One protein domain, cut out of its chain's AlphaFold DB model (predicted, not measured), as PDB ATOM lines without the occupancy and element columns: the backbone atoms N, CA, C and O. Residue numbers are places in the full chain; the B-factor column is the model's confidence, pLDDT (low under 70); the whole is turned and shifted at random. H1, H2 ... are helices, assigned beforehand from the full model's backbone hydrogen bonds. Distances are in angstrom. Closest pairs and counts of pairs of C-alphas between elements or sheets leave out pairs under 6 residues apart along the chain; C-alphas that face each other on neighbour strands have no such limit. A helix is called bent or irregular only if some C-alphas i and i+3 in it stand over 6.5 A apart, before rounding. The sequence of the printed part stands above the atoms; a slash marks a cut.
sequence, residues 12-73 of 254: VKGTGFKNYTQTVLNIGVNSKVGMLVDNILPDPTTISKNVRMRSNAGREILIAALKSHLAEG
ATOM      1  N   VAL A  12      27.258  65.927  88.485       85.81
ATOM      2  CA  VAL A  12      26.411  66.853  89.260       85.81
ATOM      3  C   VAL A  12      25.533  66.160  90.311       85.81
ATOM      4  O   VAL A  12      25.042  66.808  91.235       85.81
ATOM      5  N   LYS A  13      25.330  64.838  90.209       89.50
ATOM      6  CA  LYS A  13      24.605  64.059  91.227       89.50
ATOM      7  C   LYS A  13      25.489  63.709  92.429       89.50
ATOM      8  O   LYS A  13      24.941  63.478  93.508       89.50
ATOM      9  N   GLY A  14      26.814  63.681  92.258       89.69
ATOM     10  CA  GLY A  14      27.769  63.224  93.265       89.69
ATOM     11  C   GLY A  14      27.809  64.108  94.515       89.69
ATOM     12  O   GLY A  14      27.956  65.327  94.424       89.69
ATOM     13  N   THR A  15      27.734  63.489  95.694       90.81
ATOM     14  CA  THR A  15      27.695  64.184  96.994       90.81
ATOM     15  C   THR A  15      28.905  65.094  97.211       90.81
ATOM     16  O   THR A  15      28.747  66.221  97.663       90.81
ATOM     17  N   GLY A  16      30.106  64.664  96.805       90.31
ATOM     18  CA  GLY A  16      31.314  65.493  96.889       90.31
ATOM     19  C   GLY A  16      31.229  66.788  96.071       90.31
ATOM     20  O   GLY A  16      31.666  67.831  96.549       90.31
ATOM     21  N   PHE A  17      30.607  66.751  94.884       87.56
ATOM     22  CA  PHE A  17      30.388  67.946  94.061       87.56
ATOM     23  C   PHE A  17      29.382  68.896  94.722       87.56
ATOM     24  O   PHE A  17      29.670  70.082  94.849       87.56
ATOM     25  N   LYS A  18      28.257  68.366  95.225       90.50
ATOM     26  CA  LYS A  18      27.243  69.145  95.959       90.50
ATOM     27  C   LYS A  18      27.831  69.842  97.188       90.50
ATOM     28  O   LYS A  18      27.660  71.050  97.346       90.50
ATOM     29  N   ASN A  19      28.569  69.100  98.016       90.69
ATOM     30  CA  ASN A  19      29.205  69.630  99.222       90.69
ATOM     31  C   ASN A  19      30.204  70.742  98.871       90.69
ATOM     32  O   ASN A  19      30.157  71.810  99.473       90.69
ATOM     33  N   TYR A  20      31.043  70.529  97.852       89.81
ATOM     34  CA  TYR A  20      31.964  71.545  97.338       89.81
ATOM     35  C   TYR A  20      31.233  72.806  96.846       89.81
ATOM     36  O   TYR A  20      31.596  73.910  97.253       89.81
ATOM     37  N   THR A  21      30.165  72.673  96.048       87.75
ATOM     38  CA  THR A  21      29.377  73.837  95.608       87.75
ATOM     39  C   THR A  21      28.732  74.577  96.779       87.75
ATOM     40  O   THR A  21      28.729  75.804  96.785       87.75
ATOM     41  N   GLN A  22      28.271  73.865  97.815       89.88
ATOM     42  CA  GLN A  22      27.744  74.492  99.027       89.88
ATOM     43  C   GLN A  22      28.838  75.233  99.808       89.88
ATOM     44  O   GLN A  22      28.592  76.328 100.303       89.88
ATOM     45  N   THR A  23      30.062  74.697  99.887       88.38
ATOM     46  CA  THR A  23      31.201  75.408 100.492       88.38
ATOM     47  C   THR A  23      31.509  76.709  99.749       88.38
ATOM     48  O   THR A  23      31.664  77.741 100.397       88.38
ATOM     49  N   VAL A  24      31.540  76.696  98.411       86.38
ATOM     50  CA  VAL A  24      31.779  77.909  97.601       86.38
ATOM     51  C   VAL A  24      30.661  78.944  97.793       86.38
ATOM     52  O   VAL A  24      30.955  80.121  97.990       86.38
ATOM     53  N   LEU A  25      29.393  78.516  97.826       86.44
ATOM     54  CA  LEU A  25      28.259  79.401  98.125       86.44
ATOM     55  C   LEU A  25      28.362  80.012  99.531       86.44
ATOM     56  O   LEU A  25      28.205  81.222  99.682       86.44
ATOM     57  N   ASN A  26      28.686  79.209 100.549       88.12
ATOM     58  CA  ASN A  26      28.842  79.684 101.927       88.12
ATOM     59  C   ASN A  26      29.995  80.698 102.058       88.12
ATOM     60  O   ASN A  26      29.864  81.676 102.793       88.12
ATOM     61  N   ILE A  27      31.102  80.506 101.331       85.56
ATOM     62  CA  ILE A  27      32.205  81.479 101.259       85.56
ATOM     63  C   ILE A  27      31.708  82.803 100.658       85.56
ATOM     64  O   ILE A  27      31.927  83.859 101.253       85.56
ATOM     65  N   GLY A  28      30.976  82.753  99.539       85.00
ATOM     66  CA  GLY A  28      30.398  83.939  98.898       85.00
ATOM     67  C   GLY A  28      29.437  84.712  99.810       85.00
ATOM     68  O   GLY A  28      29.582  85.924  99.955       85.00
ATOM     69  N   VAL A  29      28.529  84.013 100.503       86.19
ATOM     70  CA  VAL A  29      27.603  84.608 101.489       86.19
ATOM     71  C   VAL A  29      28.357  85.283 102.642       86.19
ATOM     72  O   VAL A  29      28.004  86.390 103.046       86.19
ATOM     73  N   ASN A  30      29.424  84.656 103.146       86.12
ATOM     74  CA  ASN A  30      30.195  85.181 104.275       86.12
ATOM     75  C   ASN A  30      31.129  86.346 103.897       86.12
ATOM     76  O   ASN A  30      31.417  87.188 104.745       86.12
ATOM     77  N   SER A  31      31.597  86.407 102.646       82.44
ATOM     78  CA  SER A  31      32.569  87.410 102.183       82.44
ATOM     79  C   SER A  31      32.023  88.841 102.106       82.44
ATOM     80  O   SER A  31      32.791  89.791 102.244       82.44
ATOM     81  N   LYS A  32      30.708  88.999 101.880       79.44
ATOM     82  CA  LYS A  32      29.997  90.280 101.661       79.44
ATOM     83  C   LYS A  32      30.528  91.151 100.504       79.44
ATOM     84  O   LYS A  32      30.071  92.278 100.341       79.44
ATOM     85  N   VAL A  33      31.459  90.643  99.693       78.88
ATOM     86  CA  VAL A  33      32.128  91.349  98.590       78.88
ATOM     87  C   VAL A  33      32.278  90.381  97.414       78.88
ATOM     88  O   VAL A  33      32.497  89.192  97.616       78.88
ATOM     89  N   GLY A  34      32.166  90.869  96.176       75.38
ATOM     90  CA  GLY A  34      32.390  90.038  94.989       75.38
ATOM     91  C   GLY A  34      33.809  89.458  94.957       75.38
ATOM     92  O   GLY A  34      34.784  90.197  95.072       75.38
ATOM     93  N   MET A  35      33.929  88.138  94.792       79.44
ATOM     94  CA  MET A  35      35.209  87.424  94.786       79.44
ATOM     95  C   MET A  35      35.543  86.878  93.391       79.44
ATOM     96  O   MET A  35      34.674  86.346  92.703       79.44
ATOM     97  N   LEU A  36      36.820  86.943  93.003       81.50
ATOM     98  CA  LEU A  36      37.325  86.286  91.794       81.50
ATOM     99  C   LEU A  36      37.527  84.787  92.049       81.50
ATOM    100  O   LEU A  36      38.210  84.401  92.998       81.50
ATOM    101  N   VAL A  37      36.954  83.946  91.184       76.62
ATOM    102  CA  VAL A  37      36.975  82.477  91.322       76.62
ATOM    103  C   VAL A  37      38.402  81.925  91.299       76.62
ATOM    104  O   VAL A  37      38.731  81.059  92.108       76.62
ATOM    105  N   ASP A  38      39.271  82.480  90.454       80.50
ATOM    106  CA  ASP A  38      40.668  82.047  90.308       80.50
ATOM    107  C   ASP A  38      41.500  82.264  91.585       80.50
ATOM    108  O   ASP A  38      42.470  81.548  91.823       80.50
ATOM    109  N   ASN A  39      41.077  83.187  92.460       80.69
ATOM    110  CA  ASN A  39      41.696  83.429  93.767       80.69
ATOM    111  C   ASN A  39      41.113  82.539  94.886       80.69
ATOM    112  O   ASN A  39      41.650  82.521  95.993       80.69
ATOM    113  N   ILE A  40      40.011  81.821  94.630       82.56
ATOM    114  CA  ILE A  40      39.386  80.876  95.574       82.56
ATOM    115  C   ILE A  40      39.844  79.439  95.291       82.56
ATOM    116  O   ILE A  40      39.978  78.635  96.217       82.56
ATOM    117  N   LEU A  41      40.037  79.080  94.017       84.56
ATOM    118  CA  LEU A  41      40.271  77.694  93.616       84.56
ATOM    119  C   LEU A  41      41.769  77.334  93.627       84.56
ATOM    120  O   LEU A  41      42.546  77.924  92.881       84.56
ATOM    121  N   PRO A  42      42.200  76.341  94.428       86.50
ATOM    122  CA  PRO A  42      43.599  75.939  94.473       86.50
ATOM    123  C   PRO A  42      44.017  75.171  93.214       86.50
ATOM    124  O   PRO A  42      43.272  74.332  92.705       86.50
ATOM    125  N   ASP A  43      45.261  75.392  92.787       90.50
ATOM    126  CA  ASP A  43      45.911  74.669  91.687       90.50
ATOM    127  C   ASP A  43      45.760  73.128  91.815       90.50
ATOM    128  O   ASP A  43      45.857  72.589  92.929       90.50
ATOM    129  N   PRO A  44      45.576  72.376  90.707       88.12
ATOM    130  CA  PRO A  44      45.453  70.914  90.731       88.12
ATOM    131  C   PRO A  44      46.588  70.183  91.467       88.12
ATOM    132  O   PRO A  44      46.356  69.147  92.096       88.12
ATOM    133  N   THR A  45      47.805  70.726  91.456       92.06
ATOM    134  CA  THR A  45      48.969  70.226  92.204       92.06
ATOM    135  C   THR A  45      48.780  70.391  93.710       92.06
ATOM    136  O   THR A  45      49.136  69.498  94.479       92.06
ATOM    137  N   THR A  46      48.194  71.504  94.152       90.69
ATOM    138  CA  THR A  46      47.855  71.761  95.562       90.69
ATOM    139  C   THR A  46      46.752  70.815  96.035       90.69
ATOM    140  O   THR A  46      46.873  70.225  97.112       90.69
ATOM    141  N   ILE A  47      45.738  70.564  95.198       87.69
ATOM    142  CA  ILE A  47      44.714  69.538  95.455       87.69
ATOM    143  C   ILE A  47      45.368  68.149  95.567       87.69
ATOM    144  O   ILE A  47      45.148  67.446  96.554       87.69
ATOM    145  N   SER A  48      46.224  67.774  94.612       89.31
ATOM    146  CA  SER A  48      46.937  66.487  94.592       89.31
ATOM    147  C   SER A  48      47.815  66.272  95.834       89.31
ATOM    148  O   SER A  48      47.766  65.206  96.455       89.31
ATOM    149  N   LYS A  49      48.565  67.301  96.257       91.81
ATOM    150  CA  LYS A  49      49.363  67.292  97.497       91.81
ATOM    151  C   LYS A  49      48.476  67.101  98.733       91.81
ATOM    152  O   LYS A  49      48.757  66.216  99.538       91.81
ATOM    153  N   ASN A  50      47.390  67.866  98.864       89.69
ATOM    154  CA  ASN A  50      46.444  67.765  99.983       89.69
ATOM    155  C   ASN A  50      45.791  66.371 100.075       89.69
ATOM    156  O   ASN A  50      45.772  65.773 101.150       89.69
ATOM    157  N   VAL A  51      45.324  65.814  98.951       89.94
ATOM    158  CA  VAL A  51      44.760  64.452  98.898       89.94
ATOM    159  C   VAL A  51      45.798  63.410  99.322       89.94
ATOM    160  O   VAL A  51      45.486  62.545 100.138       89.94
ATOM    161  N   ARG A  52      47.047  63.518  98.847       90.69
ATOM    162  CA  ARG A  52      48.133  62.602  99.236       90.69
ATOM    163  C   ARG A  52      48.449  62.672 100.732       90.69
ATOM    164  O   ARG A  52      48.565  61.629 101.364       90.69
ATOM    165  N   MET A  53      48.544  63.872 101.310       91.38
ATOM    166  CA  MET A  53      48.799  64.040 102.750       91.38
ATOM    167  C   MET A  53      47.676  63.431 103.600       91.38
ATOM    168  O   MET A  53      47.956  62.669 104.521       91.38
ATOM    169  N   ARG A  54      46.406  63.684 103.248       87.50
ATOM    170  CA  ARG A  54      45.248  63.085 103.939       87.50
ATOM    171  C   ARG A  54      45.209  61.562 103.801       87.50
ATOM    172  O   ARG A  54      44.909  60.874 104.771       87.50
ATOM    173  N   SER A  55      45.545  61.034 102.622       89.56
ATOM    174  CA  SER A  55      45.629  59.589 102.384       89.56
ATOM    175  C   SER A  55      46.735  58.925 103.209       89.56
ATOM    176  O   SER A  55      46.528  57.818 103.699       89.56
ATOM    177  N   ASN A  56      47.886  59.582 103.384       85.44
ATOM    178  CA  ASN A  56      48.976  59.068 104.214       85.44
ATOM    179  C   ASN A  56      48.584  59.036 105.699       85.44
ATOM    180  O   ASN A  56      48.699  57.985 106.319       85.44
ATOM    181  N   ALA A  57      48.025  60.128 106.234       84.50
ATOM    182  CA  ALA A  57      47.540  60.168 107.618       84.50
ATOM    183  C   ALA A  57      46.441  59.114 107.878       84.50
ATOM    184  O   ALA A  57      46.448  58.430 108.899       84.50
ATOM    185  N   GLY A  58      45.531  58.909 106.916       84.31
ATOM    186  CA  GLY A  58      44.549  57.820 106.966       84.31
ATOM    187  C   GLY A  58      45.187  56.423 106.945       84.31
ATOM    188  O   GLY A  58      44.750  55.547 107.688       84.31
ATOM    189  N   ARG A  59      46.250  56.214 106.148       86.00
ATOM    190  CA  ARG A  59      47.024  54.957 106.134       86.00
ATOM    191  C   ARG A  59      47.711  54.708 107.478       86.00
ATOM    192  O   ARG A  59      47.719  53.570 107.926       86.00
ATOM    193  N   GLU A  60      48.267  55.732 108.119       86.56
ATOM    194  CA  GLU A  60      48.933  55.611 109.426       86.56
ATOM    195  C   GLU A  60      47.949  55.178 110.525       86.56
ATOM    196  O   GLU A  60      48.219  54.212 111.239       86.56
ATOM    197  N   ILE A  61      46.768  55.807 110.584       87.50
ATOM    198  CA  ILE A  61      45.676  55.420 111.498       87.50
ATOM    199  C   ILE A  61      45.218  53.976 111.229       87.50
ATOM    200  O   ILE A  61      45.091  53.180 112.159       87.50
ATOM    201  N   LEU A  62      45.016  53.609 109.957       84.06
ATOM    202  CA  LEU A  62      44.599  52.258 109.573       84.06
ATOM    203  C   LEU A  62      45.662  51.199 109.916       84.06
ATOM    204  O   LEU A  62      45.318  50.131 110.412       84.06
ATOM    205  N   ILE A  63      46.950  51.489 109.704       81.38
ATOM    206  CA  ILE A  63      48.052  50.587 110.078       81.38
ATOM    207  C   ILE A  63      48.102  50.377 111.595       81.38
ATOM    208  O   ILE A  63      48.364  49.257 112.030       81.38
ATOM    209  N   ALA A  64      47.848  51.413 112.400       84.75
ATOM    210  CA  ALA A  64      47.788  51.271 113.852       84.75
ATOM    211  C   ALA A  64      46.643  50.333 114.282       84.75
ATOM    212  O   ALA A  64      46.881  49.395 115.041       84.75
ATOM    213  N   ALA A  65      45.438  50.520 113.730       81.81
ATOM    214  CA  ALA A  65      44.286  49.658 114.009       81.81
ATOM    215  C   ALA A  65      44.524  48.197 113.578       81.81
ATOM    216  O   ALA A  65      44.334  47.278 114.371       81.81
ATOM    217  N   LEU A  66      45.024  47.972 112.354       81.12
ATOM    218  CA  LEU A  66      45.329  46.627 111.845       81.12
ATOM    219  C   LEU A  66      46.409  45.913 112.674       81.12
ATOM    220  O   LEU A  66      46.320  44.703 112.873       81.12
ATOM    221  N   LYS A  67      47.408  46.642 113.191       83.81
ATOM    222  CA  LYS A  67      48.417  46.084 114.106       83.81
ATOM    223  C   LYS A  67      47.832  45.708 115.468       83.81
ATOM    224  O   LYS A  67      48.252  44.693 116.014       83.81
ATOM    225  N   SER A  68      46.874  46.481 115.985       83.50
ATOM    226  CA  SER A  68      46.151  46.142 117.219       83.50
ATOM    227  C   SER A  68      45.373  44.838 117.034       83.50
ATOM    228  O   SER A  68      45.634  43.864 117.730       83.50
ATOM    229  N   HIS A  69      44.541  44.757 115.992       80.12
ATOM    230  CA  HIS A  69      43.741  43.566 115.693       80.12
ATOM    231  C   HIS A  69      44.588  42.310 115.432       80.12
ATOM    232  O   HIS A  69      44.223  41.222 115.871       80.12
ATOM    233  N   LEU A  70      45.753  42.450 114.790       78.56
ATOM    234  CA  LEU A  70      46.695  41.340 114.620       78.56
ATOM    235  C   LEU A  70      47.297  40.872 115.961       78.56
ATOM    236  O   LEU A  70      47.446  39.670 116.168       78.56
ATOM    237  N   ALA A  71      47.612  41.791 116.880       80.19
ATOM    238  CA  ALA A  71      48.093  41.460 118.227       80.19
ATOM    239  C   ALA A  71      46.985  40.886 119.137       80.19
ATOM    240  O   ALA A  71      47.265  40.068 120.009       80.19
ATOM    241  N   GLU A  72      45.730  41.270 118.898       84.50
ATOM    242  CA  GLU A  72      44.516  40.723 119.525       84.50
ATOM    243  C   GLU A  72      44.143  39.321 118.991       84.50
ATOM    244  O   GLU A  72      43.207  38.700 119.492       84.50
ATOM    245  N   GLY A  73      44.855  38.806 117.977       79.81
ATOM    246  CA  GLY A  73      44.579  37.503 117.357       79.81
ATOM    247  C   GLY A  73      43.344  37.487 116.445       79.81
ATOM    248  O   GLY A  73      42.806  36.418 116.154       79.81
TER     249      GLY A  73
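This is residues 12 to 73 of the 254 residues of the protein "DBD_Tnp_Hermes domain-containing protein" of Marchantia polymorpha subsp. ruderalis (UniProt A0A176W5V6). An open hook of two separate helices: the chain runs out along the shorter helix H1, folds back through a winding link, residues 32 to 43, and leaves along the long helix H2, which sticks out as a straight arm. The helices do not form a common core, and the arm H2 makes much of the length. The printed part has 62 residues with two named helices, H1 then H2, and no named strand; the class is all helix. The whole is extended, with a radius of gyration of the C-alphas of 18.2 A and spans of 58 by 24 by 22 A.

H1, residues 15 to 31, and H2, residues 44 to 71, are apart: no C-alpha of the one is within 8 A of the other. Residues 13 to 20, of which 15 to 20 belong to H1, stand free. Residues 28 to 34, of which 28 to 31 belong to H1, stand free too. Residues 42 to 73, of which 44 to 71 belong to H2, also stand free. In H1 and H2 every O i to N i+4 pair is within hydrogen-bond range.

H1 has 17 residues and begins with C-alpha 15 at (27.695, 64.184, 96.994). It ends with C-alpha 31 at (32.569, 87.410, 102.183), 24.3 A from its first. H2 has 28 residues and measures 40.4 A, from C-alpha 44 at (45.453, 70.914, 90.731) to C-alpha 71 at (48.093, 41.460, 118.227). Neither helix is bent or irregular.

The two C-alphas farthest apart, those of Gly 34 and Gly 73, are 58.4 A apart. The link from H1 to H2, with 12 residues, is long. The printed part has no cut. Its mean pLDDT is 85.6, and no printed residue is under 70.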